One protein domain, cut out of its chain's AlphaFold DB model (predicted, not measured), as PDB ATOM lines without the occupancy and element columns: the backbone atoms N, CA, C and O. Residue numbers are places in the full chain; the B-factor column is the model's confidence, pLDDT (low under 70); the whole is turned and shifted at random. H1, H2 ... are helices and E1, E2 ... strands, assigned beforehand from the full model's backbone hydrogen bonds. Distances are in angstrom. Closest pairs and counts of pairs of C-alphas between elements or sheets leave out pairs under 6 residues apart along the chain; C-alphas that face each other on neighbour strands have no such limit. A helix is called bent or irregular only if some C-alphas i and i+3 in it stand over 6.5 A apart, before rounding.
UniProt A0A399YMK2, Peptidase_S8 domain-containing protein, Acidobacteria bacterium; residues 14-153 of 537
ATOM      1  N   TRP A  14     -31.861 -19.457 -24.237       82.50
ATOM      2  CA  TRP A  14     -30.920 -18.653 -25.022       82.50
ATOM      3  C   TRP A  14     -29.877 -19.527 -25.726       82.50
ATOM      4  O   TRP A  14     -29.692 -19.377 -26.929       82.50
ATOM      5  N   ALA A  15     -29.275 -20.496 -25.028       85.62
ATOM      6  CA  ALA A  15     -28.310 -21.421 -25.621       85.62
ATOM      7  C   ALA A  15     -28.940 -22.237 -26.762       85.62
ATOM      8  O   ALA A  15     -28.347 -22.392 -27.829       85.62
ATOM      9  N   LEU A  16     -30.181 -22.710 -26.573       90.50
ATOM     10  CA  LEU A  16     -30.905 -23.420 -27.630       90.50
ATOM     11  C   LEU A  16     -31.147 -22.532 -28.858       90.50
ATOM     12  O   LEU A  16     -30.965 -22.988 -29.985       90.50
ATOM     13  N   ALA A  17     -31.544 -21.275 -28.652       89.62
ATOM     14  CA  ALA A  17     -31.795 -20.334 -29.739       89.62
ATOM     15  C   ALA A  17     -30.502 -19.945 -30.476       89.62
ATOM     16  O   ALA A  17     -30.456 -20.008 -31.703       89.62
ATOM     17  N   GLN A  18     -29.449 -19.609 -29.730       88.75
ATOM     18  CA  GLN A  18     -28.155 -19.159 -30.241       88.75
ATOM     19  C   GLN A  18     -27.454 -20.222 -31.099       88.75
ATOM     20  O   GLN A  18     -26.870 -19.893 -32.129       88.75
ATOM     21  N   HIS A  19     -27.569 -21.499 -30.726       92.69
ATOM     22  CA  HIS A  19     -26.957 -22.610 -31.466       92.69
ATOM     23  C   HIS A  19     -27.885 -23.287 -32.484       92.69
ATOM     24  O   HIS A  19     -27.476 -24.249 -33.143       92.69
ATOM     25  N   GLY A  20     -29.136 -22.827 -32.618       93.94
ATOM     26  CA  GLY A  20     -30.140 -23.489 -33.460       93.94
ATOM     27  C   GLY A  20     -30.433 -24.924 -33.003       93.94
ATOM     28  O   GLY A  20     -30.611 -25.830 -33.820       93.94
ATOM     29  N   ALA A  21     -30.433 -25.152 -31.694       94.69
ATOM     30  CA  ALA A  21     -30.541 -26.462 -31.073       94.69
ATOM     31  C   ALA A  21     -31.966 -26.792 -30.600       94.69
ATOM     32  O   ALA A  21     -32.899 -25.980 -30.637       94.69
ATOM     33  N   ARG A  22     -32.161 -28.040 -30.179       93.69
ATOM     34  CA  ARG A  22     -33.335 -28.479 -29.418       93.69
ATOM     35  C   ARG A  22     -32.978 -29.611 -28.476       93.69
ATOM     36  O   ARG A  22     -31.912 -30.208 -28.589       93.69
ATOM     37  N   VAL A  23     -33.900 -29.908 -27.569       92.81
ATOM     38  CA  VAL A  23     -33.817 -31.092 -26.717       92.81
ATOM     39  C   VAL A  23     -34.594 -32.230 -27.381       92.81
ATOM     40  O   VAL A  23     -35.744 -32.034 -27.778       92.81
ATOM     41  N   LEU A  24     -33.953 -33.389 -27.517       92.25
ATOM     42  CA  LEU A  24     -34.578 -34.657 -27.881       92.25
ATOM     43  C   LEU A  24     -35.508 -35.090 -26.746       92.25
ATOM     44  O   LEU A  24     -35.055 -35.228 -25.609       92.25
ATOM     45  N   ASP A  25     -36.774 -35.345 -27.050       89.75
ATOM     46  CA  ASP A  25     -37.752 -35.928 -26.136       89.75
ATOM     47  C   ASP A  25     -38.039 -37.389 -26.532       89.75
ATOM     48  O   ASP A  25     -38.806 -37.640 -27.467       89.75
ATOM     49  N   PRO A  26     -37.497 -38.378 -25.791       86.38
ATOM     50  CA  PRO A  26     -37.741 -39.799 -26.046       86.38
ATOM     51  C   PRO A  26     -39.224 -40.209 -26.079       86.38
ATOM     52  O   PRO A  26     -39.559 -41.280 -26.596       86.38
ATOM     53  N   GLY A  27     -40.115 -39.411 -25.479       85.19
ATOM     54  CA  GLY A  27     -41.547 -39.681 -25.419       85.19
ATOM     55  C   GLY A  27     -42.318 -39.289 -26.680       85.19
ATOM     56  O   GLY A  27     -43.323 -39.938 -26.983       85.19
ATOM     57  N   SER A  28     -41.866 -38.262 -27.405       87.19
ATOM     58  CA  SER A  28     -42.611 -37.655 -28.518       87.19
ATOM     59  C   SER A  28     -41.868 -37.641 -29.856       87.19
ATOM     60  O   SER A  28     -42.522 -37.606 -30.900       87.19
ATOM     61  N   ASP A  29     -40.538 -37.726 -29.846       91.56
ATOM     62  CA  ASP A  29     -39.726 -37.731 -31.060       91.56
ATOM     63  C   ASP A  29     -39.719 -39.089 -31.785       91.56
ATOM     64  O   ASP A  29     -40.151 -40.127 -31.266       91.56
ATOM     65  N   LEU A  30     -39.226 -39.072 -33.031       90.81
ATOM     66  CA  LEU A  30     -39.090 -40.263 -33.869       90.81
ATOM     67  C   LEU A  30     -38.281 -41.350 -33.154       90.81
ATOM     68  O   LEU A  30     -37.261 -41.075 -32.519       90.81
ATOM     69  N   ARG A  31     -38.733 -42.600 -33.283       92.00
ATOM     70  CA  ARG A  31     -38.083 -43.752 -32.654       92.00
ATOM     71  C   ARG A  31     -37.106 -44.434 -33.614       92.00
ATOM     72  O   ARG A  31     -37.437 -44.573 -34.792       92.00
ATOM     73  N   PRO A  32     -35.963 -44.932 -33.112       92.56
ATOM     74  CA  PRO A  32     -35.059 -45.764 -33.889       92.56
ATOM     75  C   PRO A  32     -35.750 -47.022 -34.420       92.56
ATOM     76  O   PRO A  32     -36.712 -47.522 -33.826       92.56
ATOM     77  N   ALA A  33     -35.224 -47.571 -35.517       89.69
ATOM     78  CA  ALA A  33     -35.649 -48.871 -36.024       89.69
ATOM     79  C   ALA A  33     -35.468 -49.960 -34.951       89.69
ATOM     80  O   ALA A  33     -34.546 -49.894 -34.143       89.69
ATOM     81  N   ALA A  34     -36.302 -51.003 -34.958       88.19
ATOM     82  CA  ALA A  34     -36.219 -52.086 -33.964       88.19
ATOM     83  C   ALA A  34     -34.880 -52.854 -33.988       88.19
ATOM     84  O   ALA A  34     -34.528 -53.517 -33.015       88.19
ATOM     85  N   SER A  35     -34.142 -52.780 -35.100       87.94
ATOM     86  CA  SER A  35     -32.786 -53.317 -35.244       87.94
ATOM     87  C   SER A  35     -31.711 -52.441 -34.593       87.94
ATOM     88  O   SER A  35     -30.611 -52.929 -34.344       87.94
ATOM     89  N   ASP A  36     -32.002 -51.169 -34.323       90.06
ATOM     90  CA  ASP A  36     -31.061 -50.228 -33.724       90.06
ATOM     91  C   ASP A  36     -30.939 -50.483 -32.210       90.06
ATOM     92  O   ASP A  36     -31.968 -50.600 -31.529       90.06
ATOM     93  N   PRO A  37     -29.722 -50.539 -31.638       88.06
ATOM     94  CA  PRO A  37     -29.523 -50.651 -30.195       88.06
ATOM     95  C   PRO A  37     -30.286 -49.603 -29.370       88.06
ATOM     96  O   PRO A  37     -30.786 -49.929 -28.292       88.06
ATOM     97  N   TRP A  38     -30.445 -48.379 -29.886       90.12
ATOM     98  CA  TRP A  38     -31.167 -47.295 -29.212       90.12
ATOM     99  C   TRP A  38     -32.676 -47.541 -29.094       90.12
ATOM    100  O   TRP A  38     -33.339 -46.912 -28.271       90.12
ATOM    101  N   SER A  39     -33.240 -48.499 -29.838       86.94
ATOM    102  CA  SER A  39     -34.652 -48.890 -29.691       86.94
ATOM    103  C   SER A  39     -34.994 -49.420 -28.292       86.94
ATOM    104  O   SER A  39     -36.157 -49.392 -27.888       86.94
ATOM    105  N   LYS A  40     -33.985 -49.881 -27.538       82.56
ATOM    106  CA  LYS A  40     -34.134 -50.385 -26.166       82.56
ATOM    107  C   LYS A  40     -34.201 -49.276 -25.116       82.56
ATOM    108  O   LYS A  40     -34.672 -49.533 -24.011       82.56
ATOM    109  N   GLY A  41     -33.755 -48.065 -25.446       84.38
ATOM    110  CA  GLY A  41     -33.745 -46.946 -24.515       84.38
ATOM    111  C   GLY A  41     -33.066 -45.712 -25.094       84.38
ATOM    112  O   GLY A  41     -31.908 -45.764 -25.505       84.38
ATOM    113  N   LEU A  42     -33.793 -44.596 -25.059       90.44
ATOM    114  CA  LEU A  42     -33.288 -43.263 -25.362       90.44
ATOM    115  C   LEU A  42     -33.339 -42.392 -24.112       90.44
ATOM    116  O   LEU A  42     -34.251 -42.511 -23.292       90.44
ATOM    117  N   ALA A  43     -32.379 -41.486 -24.010       89.44
ATOM    118  CA  ALA A  43     -32.304 -40.472 -22.982       89.44
ATOM    119  C   ALA A  43     -32.392 -39.071 -23.615       89.44
ATOM    120  O   ALA A  43     -31.950 -38.883 -24.750       89.44
ATOM    121  N   PRO A  44     -32.946 -38.068 -22.913       90.31
ATOM    122  CA  PRO A  44     -33.066 -36.737 -23.492       90.31
ATOM    123  C   PRO A  44     -31.704 -36.037 -23.602       90.31
ATOM    124  O   PRO A  44     -30.926 -36.044 -22.645       90.31
ATOM    125  N   THR A  45     -31.420 -35.394 -24.732       92.50
ATOM    126  CA  THR A  45     -30.159 -34.675 -24.993       92.50
ATOM    127  C   THR A  45     -30.404 -33.370 -25.749       92.50
ATOM    128  O   THR A  45     -31.398 -33.267 -26.460       92.50
ATOM    129  N   ALA A  46     -29.527 -32.376 -25.598       93.69
ATOM    130  CA  ALA A  46     -29.549 -31.162 -26.404       93.69
ATOM    131  C   ALA A  46     -28.574 -31.281 -27.579       93.69
ATOM    132  O   ALA A  46     -27.399 -31.585 -27.382       93.69
ATOM    133  N   TYR A  47     -29.062 -31.006 -28.785       96.31
ATOM    134  CA  TYR A  47     -28.291 -31.130 -30.018       96.31
ATOM    135  C   TYR A  47     -28.673 -30.054 -31.036       96.31
ATOM    136  O   TYR A  47     -29.779 -29.500 -31.000       96.31
ATOM    137  N   ARG A  48     -27.756 -29.753 -31.956       97.00
ATOM    138  CA  ARG A  48     -27.971 -28.797 -33.046       97.00
ATOM    139  C   ARG A  48     -28.848 -29.410 -34.134       97.00
ATOM    140  O   ARG A  48     -28.592 -30.503 -34.625       97.00
ATOM    141  N   ARG A  49     -29.903 -28.695 -34.534       96.44
ATOM    142  CA  ARG A  49     -30.909 -29.223 -35.476       96.44
ATOM    143  C   ARG A  49     -30.375 -29.388 -36.891       96.44
ATOM    144  O   ARG A  49     -30.837 -30.253 -37.621       96.44
ATOM    145  N   SER A  50     -29.457 -28.519 -37.292       96.75
ATOM    146  CA  SER A  50     -29.008 -28.383 -38.675       96.75
ATOM    147  C   SER A  50     -27.614 -28.957 -38.901       96.75
ATOM    148  O   SER A  50     -26.955 -28.546 -39.853       96.75
ATOM    149  N   THR A  51     -27.124 -29.839 -38.025       97.69
ATOM    150  CA  THR A  51     -25.784 -30.414 -38.160       97.69
ATOM    151  C   THR A  51     -25.695 -31.863 -37.690       97.69
ATOM    152  O   THR A  51     -26.392 -32.288 -36.771       97.69
ATOM    153  N   LEU A  52     -24.809 -32.621 -38.336       97.81
ATOM    154  CA  LEU A  52     -24.375 -33.959 -37.928       97.81
ATOM    155  C   LEU A  52     -22.851 -33.997 -37.841       97.81
ATOM    156  O   LEU A  52     -22.173 -33.240 -38.535       97.81
ATOM    157  N   LEU A  53     -22.315 -34.904 -37.028       97.38
ATOM    158  CA  LEU A  53     -20.883 -35.185 -36.959       97.38
ATOM    159  C   LEU A  53     -20.584 -36.538 -37.608       97.38
ATOM    160  O   LEU A  53     -21.258 -37.527 -37.321       97.38
ATOM    161  N   VAL A  54     -19.558 -36.586 -38.457       97.31
ATOM    162  CA  VAL A  54     -19.110 -37.790 -39.173       97.31
ATOM    163  C   VAL A  54     -17.659 -38.115 -38.813       97.31
ATOM    164  O   VAL A  54     -16.813 -37.225 -38.782       97.31
ATOM    165  N   SER A  55     -17.362 -39.388 -38.527       95.38
ATOM    166  CA  SER A  55     -16.012 -39.892 -38.229       95.38
ATOM    167  C   SER A  55     -15.005 -39.563 -39.323       95.38
ATOM    168  O   SER A  55     -15.155 -40.031 -40.448       95.38
ATOM    169  N   GLY A  56     -13.926 -38.894 -38.934       95.00
ATOM    170  CA  GLY A  56     -12.738 -38.665 -39.741       95.00
ATOM    171  C   GLY A  56     -12.732 -37.358 -40.510       95.00
ATOM    172  O   GLY A  56     -13.650 -36.540 -40.386       95.00
ATOM    173  N   LEU A  57     -11.661 -37.159 -41.278       95.69
ATOM    174  CA  LEU A  57     -11.501 -35.988 -42.133       95.69
ATOM    175  C   LEU A  57     -12.317 -36.131 -43.429       95.69
ATOM    176  O   LEU A  57     -12.482 -37.258 -43.915       95.69
ATOM    177  N   PRO A  58     -12.787 -35.017 -44.027       96.12
ATOM    178  CA  PRO A  58     -13.560 -35.020 -45.270       96.12
ATOM    179  C   PRO A  58     -12.883 -35.781 -46.419       96.12
ATOM    180  O   PRO A  58     -13.530 -36.601 -47.073       96.12
ATOM    181  N   GLY A  59     -11.587 -35.542 -46.647       94.81
ATOM    182  CA  GLY A  59     -10.761 -36.228 -47.644       94.81
ATOM    183  C   GLY A  59     -10.210 -37.586 -47.196       94.81
ATOM    184  O   GLY A  59      -9.583 -38.279 -47.998       94.81
ATOM    185  N   GLY A  60     -10.450 -37.973 -45.941       94.12
ATOM    186  CA  GLY A  60     -10.008 -39.224 -45.329       94.12
ATOM    187  C   GLY A  60     -11.171 -40.173 -45.027       94.12
ATOM    188  O   GLY A  60     -11.999 -40.473 -45.891       94.12
ATOM    189  N   ARG A  61     -11.241 -40.670 -43.786       94.44
ATOM    190  CA  ARG A  61     -12.234 -41.674 -43.350       94.44
ATOM    191  C   ARG A  61     -13.687 -41.217 -43.484       94.44
ATOM    192  O   ARG A  61     -14.555 -42.076 -43.647       94.44
ATOM    193  N   ALA A  62     -13.972 -39.913 -43.444       96.38
ATOM    194  CA  ALA A  62     -15.346 -39.432 -43.573       96.38
ATOM    195  C   ALA A  62     -15.858 -39.513 -45.016       96.38
ATOM    196  O   ALA A  62     -17.069 -39.607 -45.212       96.38
ATOM    197  N   GLY A  63     -14.976 -39.507 -46.022       96.44
ATOM    198  CA  GLY A  63     -15.346 -39.359 -47.433       96.44
ATOM    199  C   GLY A  63     -16.388 -40.373 -47.920       96.44
ATOM    200  O   GLY A  63     -17.406 -39.982 -48.499       96.44
ATOM    201  N   GLU A  64     -16.188 -41.666 -47.633       95.62
ATOM    202  CA  GLU A  64     -17.147 -42.719 -48.010       95.62
ATOM    203  C   GLU A  64     -18.490 -42.532 -47.286       95.62
ATOM    204  O   GLU A  64     -19.553 -42.577 -47.908       95.62
ATOM    205  N   THR A  65     -18.458 -42.274 -45.977       96.88
ATOM    206  CA  THR A  65     -19.666 -42.075 -45.167       96.88
ATOM    207  C   THR A  65     -20.454 -40.850 -45.627       96.88
ATOM    208  O   THR A  65     -21.676 -40.921 -45.740       96.88
ATOM    209  N   LEU A  66     -19.776 -39.749 -45.964       97.38
ATOM    210  CA  LEU A  66     -20.383 -38.531 -46.505       97.38
ATOM    211  C   LEU A  66     -21.068 -38.794 -47.846       97.38
ATOM    212  O   LEU A  66     -22.195 -38.347 -48.061       97.38
ATOM    213  N   GLN A  67     -20.415 -39.537 -48.745       96.75
ATOM    214  CA  GLN A  67     -21.019 -39.922 -50.018       96.75
ATOM    215  C   GLN A  67     -22.279 -40.767 -49.793       96.75
ATOM    216  O   GLN A  67     -23.341 -40.450 -50.331       96.75
ATOM    217  N   ARG A  68     -22.194 -41.799 -48.949       97.12
ATOM    218  CA  ARG A  68     -23.327 -42.687 -48.665       97.12
ATOM    219  C   ARG A  68     -24.472 -41.956 -47.966       97.12
ATOM    220  O   ARG A  68     -25.633 -42.240 -48.250       97.12
ATOM    221  N   LEU A  69     -24.173 -40.989 -47.097       97.12
ATOM    222  CA  LEU A  69     -25.177 -40.149 -46.443       97.12
ATOM    223  C   LEU A  69     -25.945 -39.290 -47.462       97.12
ATOM    224  O   LEU A  69     -27.172 -39.227 -47.391       97.12
ATOM    225  N   ARG A  70     -25.254 -38.700 -48.451       96.81
ATOM    226  CA  ARG A  70     -25.897 -37.972 -49.565       96.81
ATOM    227  C   ARG A  70     -26.808 -38.882 -50.388       96.81
ATOM    228  O   ARG A  70     -27.954 -38.525 -50.642       96.81
ATOM    229  N   GLU A  71     -26.334 -40.080 -50.731       97.00
ATOM    230  CA  GLU A  71     -27.119 -41.072 -51.476       97.00
ATOM    231  C   GLU A  71     -28.371 -41.533 -50.707       97.00
ATOM    232  O   GLU A  71     -29.412 -41.781 -51.315       97.00
ATOM    233  N   ILE A  72     -28.291 -41.655 -49.376       96.44
ATOM    234  CA  ILE A  72     -29.435 -41.991 -48.511       96.44
ATOM    235  C   ILE A  72     -30.454 -40.855 -48.499       96.44
ATOM    236  O   ILE A  72     -31.639 -41.108 -48.704       96.44
ATOM    237  N   VAL A  73     -30.004 -39.615 -48.291       95.38
ATOM    238  CA  VAL A  73     -30.880 -38.435 -48.277       95.38
ATOM    239  C   VAL A  73     -31.638 -38.296 -49.597       95.38
ATOM    240  O   VAL A  73     -32.859 -38.131 -49.580       95.38
ATOM    241  N   GLU A  74     -30.947 -38.452 -50.729       94.75
ATOM    242  CA  GLU A  74     -31.561 -38.401 -52.059       94.75
ATOM    243  C   GLU A  74     -32.545 -39.560 -52.277       94.75
ATOM    244  O   GLU A  74     -33.695 -39.341 -52.662       94.75
ATOM    245  N   ARG A  75     -32.132 -40.801 -51.980       95.75
ATOM    246  CA  ARG A  75     -32.965 -41.999 -52.177       95.75
ATOM    247  C   ARG A  75     -34.231 -41.988 -51.321       95.75
ATOM    248  O   ARG A  75     -35.278 -42.432 -51.791       95.75
ATOM    249  N   GLN A  76     -34.136 -41.517 -50.080       95.00
ATOM    250  CA  GLN A  76     -35.267 -41.424 -49.153       95.00
ATOM    251  C   GLN A  76     -36.122 -40.172 -49.394       95.00
ATOM    252  O   GLN A  76     -37.178 -40.023 -48.781       95.00
ATOM    253  N   GLY A  77     -35.699 -39.284 -50.302       91.81
ATOM    254  CA  GLY A  77     -36.425 -38.064 -50.636       91.81
ATOM    255  C   GLY A  77     -36.534 -37.095 -49.459       91.81
ATOM    256  O   GLY A  77     -37.533 -36.381 -49.346       91.81
ATOM    257  N   LEU A  78     -35.538 -37.085 -48.565       92.50
ATOM    258  CA  LEU A  78     -35.509 -36.149 -47.447       92.50
ATOM    259  C   LEU A  78     -35.259 -34.729 -48.001       92.50
ATOM    260  O   LEU A  78     -34.349 -34.549 -48.810       92.50
ATOM    261  N   PRO A  79     -36.034 -33.704 -47.596       92.00
ATOM    262  CA  PRO A  79     -35.963 -32.355 -48.170       92.00
ATOM    263  C   PRO A  79     -34.784 -31.534 -47.612       92.00
ATOM    264  O   PRO A  79     -34.952 -30.394 -47.176       92.00
ATOM    265  N   VAL A  80     -33.588 -32.115 -47.607       94.88
ATOM    266  CA  VAL A  80     -32.365 -31.571 -47.006       94.88
ATOM    267  C   VAL A  80     -31.189 -31.723 -47.973       94.88
ATOM    268  O   VAL A  80     -31.053 -32.746 -48.635       94.88
ATOM    269  N   ALA A  81     -30.342 -30.702 -48.051       94.44
ATOM    270  CA  ALA A  81     -29.037 -30.739 -48.699       94.44
ATOM    271  C   ALA A  81     -27.925 -30.851 -47.642       94.44
ATOM    272  O   ALA A  81     -28.086 -30.385 -46.510       94.44
ATOM    273  N   LEU A  82     -26.823 -31.513 -48.014       96.88
ATOM    274  CA  LEU A  82     -25.699 -31.822 -47.129       96.88
ATOM    275  C   LEU A  82     -24.401 -31.211 -47.651       96.88
ATOM    276  O   LEU A  82     -23.872 -31.658 -48.675       96.88
ATOM    277  N   ASP A  83     -23.845 -30.289 -46.877       97.00
ATOM    278  CA  ASP A  83     -22.570 -29.632 -47.154       97.00
ATOM    279  C   ASP A  83     -21.580 -29.889 -46.016       97.00
ATOM    280  O   ASP A  83     -21.976 -30.066 -44.866       97.00
ATOM    281  N   VAL A  84     -20.285 -29.936 -46.318       97.44
ATOM    282  CA  VAL A  84     -19.246 -29.999 -45.278       97.44
ATOM    283  C   VAL A  84     -19.019 -28.583 -44.742       97.44
ATOM    284  O   VAL A  84     -19.053 -27.625 -45.514       97.44
ATOM    285  N   ASP A  85     -18.826 -28.422 -43.428       95.44
ATOM    286  CA  ASP A  85     -18.457 -27.117 -42.864       95.44
ATOM    287  C   ASP A  85     -17.116 -26.666 -43.482       95.44
ATOM    288  O   ASP A  85     -16.135 -27.412 -43.415       95.44
ATOM    289  N   PRO A  86     -17.021 -25.457 -44.066       93.69
ATOM    290  CA  PRO A  86     -15.787 -24.974 -44.687       93.69
ATOM    291  C   PRO A  86     -14.560 -25.005 -43.763       93.69
ATOM    292  O   PRO A  86     -13.427 -25.086 -44.234       93.69
ATOM    293  N   ARG A  87     -14.762 -24.945 -42.439       90.81
ATOM    294  CA  ARG A  87     -13.670 -25.078 -41.464       90.81
ATOM    295  C   ARG A  87     -13.097 -26.488 -41.416       90.81
ATOM    296  O   ARG A  87     -11.900 -26.631 -41.192       90.81
ATOM    297  N   ASP A  88     -13.923 -27.506 -41.632       94.19
ATOM    298  CA  ASP A  88     -13.465 -28.892 -41.692       94.19
ATOM    299  C   ASP A  88     -12.731 -29.174 -43.005       94.19
ATOM    300  O   ASP A  88     -11.756 -29.918 -43.002       94.19
ATOM    301  N   GLU A  89     -13.115 -28.522 -44.107       94.44
ATOM    302  CA  GLU A  89     -12.336 -28.559 -45.354       94.44
ATOM    303  C   GLU A  89     -10.956 -27.905 -45.190       94.44
ATOM    304  O   GLU A  89      -9.968 -28.365 -45.763       94.44
ATOM    305  N   GLU A  90     -10.861 -26.821 -44.416       92.31
ATOM    306  CA  GLU A  90      -9.579 -26.177 -44.126       92.31
ATOM    307  C   GLU A  90      -8.720 -27.011 -43.170       92.31
ATOM    308  O   GLU A  90      -7.517 -27.160 -43.390       92.31
ATOM    309  N   ALA A  91      -9.336 -27.618 -42.152       92.06
ATOM    310  CA  ALA A  91      -8.662 -28.559 -41.265       92.06
ATOM    311  C   ALA A  91      -8.129 -29.784 -42.022       92.06
ATOM    312  O   ALA A  91      -7.029 -30.238 -41.724       92.06
ATOM    313  N   ASP A  92      -8.858 -30.278 -43.027       94.25
ATOM    314  CA  ASP A  92      -8.423 -31.367 -43.908       94.25
ATOM    315  C   ASP A  92      -7.172 -31.004 -44.708       94.25
ATOM    316  O   ASP A  92      -6.178 -31.730 -44.689       94.25
ATOM    317  N   LYS A  93      -7.167 -29.824 -45.344       93.75
ATOM    318  CA  LYS A  93      -5.977 -29.322 -46.049       93.75
ATOM    319  C   LYS A  93      -4.791 -29.218 -45.103       93.75
ATOM    320  O   LYS A  93      -3.709 -29.695 -45.431       93.75
ATOM    321  N   ARG A  94      -5.009 -28.639 -43.920       91.81
ATOM    322  CA  ARG A  94      -3.963 -28.480 -42.912       91.81
ATOM    323  C   ARG A  94      -3.448 -29.828 -42.411       91.81
ATOM    324  O   ARG A  94      -2.244 -29.991 -42.245       91.81
ATOM    325  N   ALA A  95      -4.330 -30.800 -42.200       91.94
ATOM    326  CA  ALA A  95      -3.953 -32.152 -41.812       91.94
ATOM    327  C   ALA A  95      -3.146 -32.865 -42.908       91.94
ATOM    328  O   ALA A  95      -2.212 -33.597 -42.591       91.94
ATOM    329  N   GLY A  96      -3.442 -32.600 -44.184       92.25
ATOM    330  CA  GLY A  96      -2.667 -33.094 -45.326       92.25
ATOM    331  C   GLY A  96      -1.239 -32.540 -45.421       92.25
ATOM    332  O   GLY A  96      -0.406 -33.127 -46.110       92.25
ATOM    333  N   GLU A  97      -0.936 -31.439 -44.728       92.75
ATOM    334  CA  GLU A  97       0.419 -30.882 -44.603       92.75
ATOM    335  C   GLU A  97       1.214 -31.503 -43.444       92.75
ATOM    336  O   GLU A  97       2.417 -31.259 -43.327       92.75
ATOM    337  N   LEU A  98       0.565 -32.280 -42.568       91.88
ATOM    338  CA  LEU A  98       1.227 -32.936 -41.445       91.88
ATOM    339  C   LEU A  98       2.026 -34.144 -41.940       91.88
ATOM    340  O   LEU A  98       1.537 -34.978 -42.702       91.88
ATOM    341  N   GLU A  99       3.268 -34.255 -41.480       86.50
ATOM    342  CA  GLU A  99       4.154 -35.353 -41.852       86.50
ATOM    343  C   GLU A  99       3.944 -36.590 -40.959       86.50
ATOM    344  O   GLU A  99       3.601 -36.495 -39.778       86.50
ATOM    345  N   GLY A 100       4.206 -37.773 -41.524       84.56
ATOM    346  CA  GLY A 100       4.240 -39.040 -40.789       84.56
ATOM    347  C   GLY A 100       2.893 -39.471 -40.198       84.56
ATOM    348  O   GLY A 100       1.828 -39.208 -40.753       84.56
ATOM    349  N   ASP A 101       2.952 -40.152 -39.053       89.94
ATOM    350  CA  ASP A 101       1.793 -40.785 -38.406       89.94
ATOM    351  C   ASP A 101       0.786 -39.773 -37.825       89.94
ATOM    352  O   ASP A 101      -0.321 -40.145 -37.428       89.94
ATOM    353  N   LEU A 102       1.147 -38.485 -37.762       92.88
ATOM    354  CA  LEU A 102       0.295 -37.446 -37.190       92.88
ATOM    355  C   LEU A 102      -0.933 -37.169 -38.068       92.88
ATOM    356  O   LEU A 102      -2.025 -37.014 -37.530       92.88
ATOM    357  N   GLY A 103      -0.787 -37.179 -39.397       92.94
ATOM    358  CA  GLY A 103      -1.925 -37.037 -40.313       92.94
ATOM    359  C   GLY A 103      -2.939 -38.178 -40.161       92.94
ATOM    360  O   GLY A 103      -4.142 -37.937 -40.075       92.94
ATOM    361  N   GLU A 104      -2.463 -39.422 -40.026       92.56
ATOM    362  CA  GLU A 104      -3.332 -40.584 -39.785       92.56
ATOM    363  C   GLU A 104      -3.982 -40.544 -38.393       92.56
ATOM    364  O   GLU A 104      -5.147 -40.924 -38.235       92.56
ATOM    365  N   LEU A 105      -3.250 -40.082 -37.372       93.75
ATOM    366  CA  LEU A 105      -3.811 -39.837 -36.045       93.75
ATOM    367  C   LEU A 105      -4.958 -38.826 -36.124       93.75
ATOM    368  O   LEU A 105      -6.029 -39.126 -35.600       93.75
ATOM    369  N   VAL A 106      -4.756 -37.685 -36.794       94.88
ATOM    370  CA  VAL A 106      -5.800 -36.665 -36.969       94.88
ATOM    371  C   VAL A 106      -7.003 -37.266 -37.685       94.88
ATOM    372  O   VAL A 106      -8.087 -37.236 -37.119       94.88
ATOM    373  N   ASP A 107      -6.831 -37.906 -38.843       94.38
ATOM    374  CA  ASP A 107      -7.942 -38.538 -39.571       94.38
ATOM    375  C   ASP A 107      -8.702 -39.586 -38.738       94.38
ATOM    376  O   ASP A 107      -9.910 -39.750 -38.879       94.38
ATOM    377  N   ARG A 108      -8.028 -40.293 -37.826       93.19
ATOM    378  CA  ARG A 108      -8.690 -41.247 -36.930       93.19
ATOM    379  C   ARG A 108      -9.559 -40.564 -35.876       93.19
ATOM    380  O   ARG A 108     -10.624 -41.090 -35.559       93.19
ATOM    381  N   VAL A 109      -9.090 -39.460 -35.294       94.00
ATOM    382  CA  VAL A 109      -9.769 -38.808 -34.163       94.00
ATOM    383  C   VAL A 109     -10.702 -37.677 -34.583       94.00
ATOM    384  O   VAL A 109     -11.535 -37.292 -33.772       94.00
ATOM    385  N   TYR A 110     -10.590 -37.164 -35.812       94.94
ATOM    386  CA  TYR A 110     -11.343 -36.003 -36.289       94.94
ATOM    387  C   TYR A 110     -12.850 -36.271 -36.429       94.94
ATOM    388  O   TYR A 110     -13.304 -37.408 -36.622       94.94
ATOM    389  N   ARG A 111     -13.638 -35.193 -36.393       94.50
ATOM    390  CA  ARG A 111     -15.068 -35.186 -36.700       94.50
ATOM    391  C   ARG A 111     -15.403 -34.105 -37.707       94.50
ATOM    392  O   ARG A 111     -15.368 -32.926 -37.384       94.50
ATOM    393  N   THR A 112     -15.806 -34.532 -38.895       96.81
ATOM    394  CA  THR A 112     -16.332 -33.635 -39.920       96.81
ATOM    395  C   THR A 112     -17.757 -33.225 -39.566       96.81
ATOM    396  O   THR A 112     -18.629 -34.086 -39.422       96.81
ATOM    397  N   ARG A 113     -18.021 -31.922 -39.473       97.50
ATOM    398  CA  ARG A 113     -19.376 -31.391 -39.353       97.50
ATOM    399  C   ARG A 113     -20.030 -31.320 -40.730       97.50
ATOM    400  O   ARG A 113     -19.512 -30.721 -41.670       97.50
ATOM    401  N   VAL A 114     -21.221 -31.896 -40.819       97.88
ATOM    402  CA  VAL A 114     -22.098 -31.819 -41.988       97.88
ATOM    403  C   VAL A 114     -23.213 -30.836 -41.686       97.88
ATOM    404  O   VAL A 114     -23.971 -31.027 -40.738       97.88
ATOM    405  N   LEU A 115     -23.308 -29.786 -42.490       97.56
ATOM    406  CA  LEU A 115     -24.363 -28.789 -42.455       97.56
ATOM    407  C   LEU A 115     -25.590 -29.321 -43.197       97.56
ATOM    408  O   LEU A 115     -25.492 -29.793 -44.330       97.56
ATOM    409  N   LEU A 116     -26.749 -29.232 -42.552       97.06
ATOM    410  CA  LEU A 116     -28.038 -29.630 -43.100       97.06
ATOM    411  C   LEU A 116     -28.842 -28.375 -43.452       97.06
ATOM    412  O   LEU A 116     -29.243 -27.618 -42.564       97.06
ATOM    413  N   THR A 117     -29.111 -28.161 -44.737       94.94
ATOM    414  CA  THR A 117     -29.898 -27.016 -45.222       94.94
ATOM    415  C   THR A 117     -31.183 -27.490 -45.905       94.94
ATOM    416  O   THR A 117     -31.209 -28.594 -46.446       94.94
ATOM    417  N   PRO A 118     -32.292 -26.726 -45.876       93.38
ATOM    418  CA  PRO A 118     -33.485 -27.091 -46.637       93.38
ATOM    419  C   PRO A 118     -33.174 -27.197 -48.136       93.38
ATOM    420  O   PRO A 118     -32.625 -26.267 -48.718       93.38
ATOM    421  N   ALA A 119     -33.587 -28.290 -48.784       89.06
ATOM    422  CA  ALA A 119     -33.355 -28.489 -50.222       89.06
ATOM    423  C   ALA A 119     -34.204 -27.562 -51.118       89.06
ATOM    424  O   ALA A 119     -33.978 -27.474 -52.324       89.06
ATOM    425  N   THR A 120     -35.212 -26.892 -50.553       85.44
ATOM    426  CA  THR A 120     -36.127 -26.003 -51.280       85.44
ATOM    427  C   THR A 120     -36.085 -24.590 -50.717       85.44
ATOM    428  O   THR A 120     -36.155 -24.417 -49.503       85.44
ATOM    429  N   GLU A 121     -36.132 -23.585 -51.592       79.81
ATOM    430  CA  GLU A 121     -36.264 -22.169 -51.200       79.81
ATOM    431  C   GLU A 121     -37.684 -21.792 -50.718       79.81
ATOM    432  O   GLU A 121     -37.899 -20.712 -50.172       79.81
ATOM    433  N   GLY A 122     -38.676 -22.668 -50.930       83.88
ATOM    434  CA  GLY A 122     -40.056 -22.466 -50.481       83.88
ATOM    435  C   GLY A 122     -40.280 -22.778 -48.991       83.88
ATOM    436  O   GLY A 122     -39.390 -23.305 -48.319       83.88
ATOM    437  N   PRO A 123     -41.488 -22.503 -48.457       83.81
ATOM    438  CA  PRO A 123     -41.833 -22.830 -47.075       83.81
ATOM    439  C   PRO A 123     -41.642 -24.322 -46.787       83.81
ATOM    440  O   PRO A 123     -42.287 -25.172 -47.402       83.81
ATOM    441  N   SER A 124     -40.779 -24.633 -45.826       84.06
ATOM    442  CA  SER A 124     -40.455 -25.993 -45.399       84.06
ATOM    443  C   SER A 124     -40.464 -26.089 -43.873       84.06
ATOM    444  O   SER A 124     -40.471 -25.080 -43.161       84.06
ATOM    445  N   ARG A 125     -40.526 -27.317 -43.348       83.81
ATOM    446  CA  ARG A 125     -40.303 -27.539 -41.916       83.81
ATOM    447  C   ARG A 125     -38.824 -27.278 -41.603       83.81
ATOM    448  O   ARG A 125     -37.989 -27.548 -42.464       83.81
ATOM    449  N   PRO A 126     -38.490 -26.797 -40.393       86.12
ATOM    450  CA  PRO A 126     -37.100 -26.737 -39.961       86.12
ATOM    451  C   PRO A 126     -36.434 -28.105 -40.115       86.12
ATOM    452  O   PRO A 126     -37.046 -29.118 -39.773       86.12
ATOM    453  N   VAL A 127     -35.200 -28.115 -40.616       92.56
ATOM    454  CA  VAL A 127     -34.398 -29.338 -40.718       92.56
ATOM    455  C   VAL A 127     -34.170 -29.917 -39.324       92.56
ATOM    456  O   VAL A 127     -33.996 -29.163 -38.363       92.56
ATOM    457  N   ASP A 128     -34.182 -31.244 -39.220       94.44
ATOM    458  CA  ASP A 128     -33.896 -31.956 -37.981       94.44
ATOM    459  C   ASP A 128     -32.887 -33.085 -38.211       94.44
ATOM    460  O   ASP A 128     -33.188 -34.113 -38.822       94.44
ATOM    461  N   ALA A 129     -31.689 -32.895 -37.668       97.06
ATOM    462  CA  ALA A 129     -30.600 -33.858 -37.680       97.06
ATOM    463  C   ALA A 129     -31.007 -35.223 -37.112       97.06
ATOM    464  O   ALA A 129     -30.485 -36.239 -37.560       97.06
ATOM    465  N   TRP A 130     -31.974 -35.276 -36.189       96.69
ATOM    466  CA  TRP A 130     -32.456 -36.541 -35.637       96.69
ATOM    467  C   TRP A 130     -33.115 -37.434 -36.691       96.69
ATOM    468  O   TRP A 130     -32.844 -38.633 -36.738       96.69
ATOM    469  N   GLU A 131     -33.924 -36.862 -37.584       95.38
ATOM    470  CA  GLU A 131     -34.571 -37.614 -38.666       95.38
ATOM    471  C   GLU A 131     -33.534 -38.160 -39.658       95.38
ATOM    472  O   GLU A 131     -33.574 -39.338 -40.031       95.38
ATOM    473  N   VAL A 132     -32.559 -37.325 -40.030       96.31
ATOM    474  CA  VAL A 132     -31.467 -37.715 -40.933       96.31
ATOM    475  C   VAL A 132     -30.596 -38.799 -40.293       96.31
ATOM    476  O   VAL A 132     -30.284 -39.792 -40.948       96.31
ATOM    477  N   LEU A 133     -30.261 -38.665 -39.006       96.62
ATOM    478  CA  LEU A 133     -29.461 -39.642 -38.269       96.62
ATOM    479  C   LEU A 133     -30.153 -41.002 -38.181       96.62
ATOM    480  O   LEU A 133     -29.530 -42.022 -38.469       96.62
ATOM    481  N   LEU A 134     -31.435 -41.042 -37.806       95.56
ATOM    482  CA  LEU A 134     -32.174 -42.304 -37.730       95.56
ATOM    483  C   LEU A 134     -32.265 -42.989 -39.095       95.56
ATOM    484  O   LEU A 134     -32.107 -44.207 -39.182       95.56
ATOM    485  N   THR A 135     -32.467 -42.208 -40.157       94.88
ATOM    486  CA  THR A 135     -32.498 -42.717 -41.532       94.88
ATOM    487  C   THR A 135     -31.138 -43.284 -41.938       94.88
ATOM    488  O   THR A 135     -31.054 -44.406 -42.436       94.88
ATOM    489  N   ALA A 136     -30.056 -42.555 -41.654       94.81
ATOM    490  CA  ALA A 136     -28.697 -43.002 -41.923       94.81
ATOM    491  C   ALA A 136     -28.368 -44.301 -41.178       94.81
ATOM    492  O   ALA A 136     -27.879 -45.252 -41.780       94.81
ATOM    493  N   ARG A 137     -28.691 -44.383 -39.884       94.44
ATOM    494  CA  ARG A 137     -28.435 -45.568 -39.049       94.44
ATOM    495  C   ARG A 137     -29.241 -46.788 -39.478       94.44
ATOM    496  O   ARG A 137     -28.731 -47.904 -39.400       94.44
ATOM    497  N   ALA A 138     -30.470 -46.597 -39.955       93.12
ATOM    498  CA  ALA A 138     -31.293 -47.692 -40.461       93.12
ATOM    499  C   ALA A 138     -30.666 -48.384 -41.686       93.12
ATOM    500  O   ALA A 138     -30.855 -49.587 -41.865       93.12
ATOM    501  N   GLU A 139     -29.909 -47.646 -42.503       93.25
ATOM    502  CA  GLU A 139     -29.302 -48.160 -43.735       93.25
ATOM    503  C   GLU A 139     -27.812 -48.507 -43.603       93.25
ATOM    504  O   GLU A 139     -27.359 -49.514 -44.145       93.25
ATOM    505  N   LEU A 140     -27.041 -47.685 -42.889       92.81
ATOM    506  CA  LEU A 140     -25.598 -47.860 -42.700       92.81
ATOM    507  C   LEU A 140     -25.257 -48.743 -41.494       92.81
ATOM    508  O   LEU A 140     -24.150 -49.273 -41.416       92.81
ATOM    509  N   GLY A 141     -26.203 -48.920 -40.571       91.50
ATOM    510  CA  GLY A 141     -26.001 -49.613 -39.305       91.50
ATOM    511  C   GLY A 141     -25.600 -48.680 -38.160       91.50
ATOM    512  O   GLY A 141     -25.313 -47.496 -38.340       91.50
ATOM    513  N   ALA A 142     -25.584 -49.238 -36.948       85.44
ATOM    514  CA  ALA A 142     -25.345 -48.487 -35.715       85.44
ATOM    515  C   ALA A 142     -23.919 -47.916 -35.592       85.44
ATOM    516  O   ALA A 142     -23.734 -46.920 -34.893       85.44
ATOM    517  N   ASP A 143     -22.951 -48.514 -36.291       84.62
ATOM    518  CA  ASP A 143     -21.522 -48.180 -36.219       84.62
ATOM    519  C   ASP A 143     -21.052 -47.321 -37.407       84.62
ATOM    520  O   ASP A 143     -19.861 -47.225 -37.689       84.62
ATOM    521  N   ALA A 144     -21.984 -46.677 -38.120       85.50
ATOM    522  CA  ALA A 144     -21.713 -45.897 -39.331       85.50
ATOM    523  C   ALA A 144     -20.830 -44.653 -39.121       85.50
ATOM    524  O   ALA A 144     -20.490 -43.968 -40.081       85.50
ATOM    525  N   GLY A 145     -20.488 -44.324 -37.872       91.69
ATOM    526  CA  GLY A 145     -19.672 -43.157 -37.560       91.69
ATOM    527  C   GLY A 145     -20.389 -41.823 -37.767       91.69
ATOM    528  O   GLY A 145     -19.715 -40.815 -37.935       91.69
ATOM    529  N   VAL A 146     -21.726 -41.809 -37.762       95.44
ATOM    530  CA  VAL A 146     -22.554 -40.596 -37.843       95.44
ATOM    531  C   VAL A 146     -23.276 -40.404 -36.515       95.44
ATOM    532  O   VAL A 146     -23.870 -41.357 -36.005       95.44
ATOM    533  N   ASP A 147     -23.237 -39.190 -35.972       95.62
ATOM    534  CA  ASP A 147     -23.891 -38.842 -34.709       95.62
ATOM    535  C   ASP A 147     -24.469 -37.419 -34.725       95.62
ATOM    536  O   ASP A 147     -24.185 -36.623 -35.626       95.62
ATOM    537  N   LEU A 148     -25.292 -37.106 -33.725       96.81
ATOM    538  CA  LEU A 148     -25.743 -35.745 -33.458       96.81
ATOM    539  C   LEU A 148     -24.556 -34.858 -33.071       96.81
ATOM    540  O   LEU A 148     -23.614 -35.308 -32.425       96.81
ATOM    541  N   GLU A 149     -24.634 -33.575 -33.417       97.19
ATOM    542  CA  GLU A 149     -23.775 -32.574 -32.790       97.19
ATOM    543  C   GLU A 149     -24.425 -32.090 -31.491       97.19
ATOM    544  O   GLU A 149     -25.417 -31.351 -31.516       97.19
ATOM    545  N   HIS A 150     -23.871 -32.500 -30.354       96.19
ATOM    546  CA  HIS A 150     -24.415 -32.141 -29.051       96.19
ATOM    547  C   HIS A 150     -24.098 -30.691 -28.671       96.19
ATOM    548  O   HIS A 150     -23.139 -30.082 -29.153       96.19
ATOM    549  N   LEU A 151     -24.894 -30.132 -27.759       93.50
ATOM    550  CA  LEU A 151     -24.480 -28.949 -27.008       93.50
ATOM    551  C   LEU A 151     -23.716 -29.379 -25.761       93.50
ATOM    552  O   LEU A 151     -24.263 -30.056 -24.888       93.50
ATOM    553  N   MET A 152     -22.463 -28.945 -25.675       93.38
ATOM    554  CA  MET A 152     -21.663 -29.064 -24.467       93.38
ATOM    555  C   MET A 152     -21.916 -27.852 -23.575       93.38
ATOM    556  O   MET A 152     -21.904 -26.719 -24.047       93.38
ATOM    557  N   ILE A 153     -22.151 -28.091 -22.289       88.12
ATOM    558  CA  ILE A 153     -22.546 -27.074 -21.315       88.12
ATOM    559  C   ILE A 153     -21.479 -26.994 -20.224       88.12
ATOM    560  O   ILE A 153     -21.151 -28.008 -19.606       88.12
TER     561      ILE A 153
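This is residues 14 to 153 of the 537 residues of the protein "Peptidase_S8 domain-containing protein" of Acidobacteria bacterium (UniProt A0A399YMK2). A strongly twisted sheet of five strands makes the core, with its long strand E2 sharply bent; H3 and H6 pack on the sheet and meet each other nearly at right angles, while the helical hairpin of H4 and H5 makes one end of the longest axis. H1 lies on the opposite face of the sheet from H6, and the long loop of residues 24 to 36 leads to the short H2 away from the sheet. The 140 printed residues run H1 E1 H2 E2 H3 E3 H4 H5 E4 H6 E5, and the branched sheet's neighbour pairs are antiparallel. The class is mixed, helices and strands; the whole is compact, with a radius of gyration of the C-alphas of 15.7 A and spans of 49 by 36 by 35 A.

Start at H1, residues 14 to 18, on the sheet at a height of 8.6 A. E1, residues 21 to 23, pairs with E2, residues 46 to 55, where N 22 and O 47 are 2.9 A apart, within hydrogen-bond range. Between them, H2, residues 37 to 40, is not on the sheet. E2 bends by 101 degrees at residue 50. E1 and E4, residues 111 to 118, lie on one side of E2, and E5, residues 146 to 153, on the other side. Look for N 54 and O 112 at 2.8 A between E2 and E4, and N 53 and O 147 at 2.9 A between E2 and E5. E3, residues 80 to 84, pairs with E4 through N 115 and O 83 at 2.7 A. H3, residues 62 to 75, runs along the strands at 8 degrees to E2 on the local plane, at a height of 7.7 A. With residues 69 to 73 alone it touches H6, residues 129 to 140, about perpendicular at 80 degrees; the closest C-alphas, of Leu 69 and Ala 136, are 6.4 A apart. H4, residues 86 to 96, only grazes the sheet with residues 86 to 92. It forms a hairpin with H5, residues 101 to 109: they touch at a shallow tilt of 31 degrees, opposite ways, closest at the C-alphas of Ala 95 and Gly 103, 5.5 A. Every O i to N i+4 pair is within hydrogen-bond range in H1, H3, H4, H5 and H6; H2 is too short for one.

Find C-alpha 14, where H1 begins, at (-30.920, -18.653, -25.022). E2 covers 20.0 A, H3 19.8 A, H4 15.4 A, E4 22.4 A and H6 15.7 A. E5 runs 21.4 A to C-alpha 153 at (-22.546, -27.074, -21.315).

The C-alphas farthest apart are those of Gly 100 and Pro 123, 49.2 A. The printed part has no cut, and the link from E1 to H2 is long, with 13 residues. The mean pLDDT of the printed part is 92.7, and no printed residue is under 70.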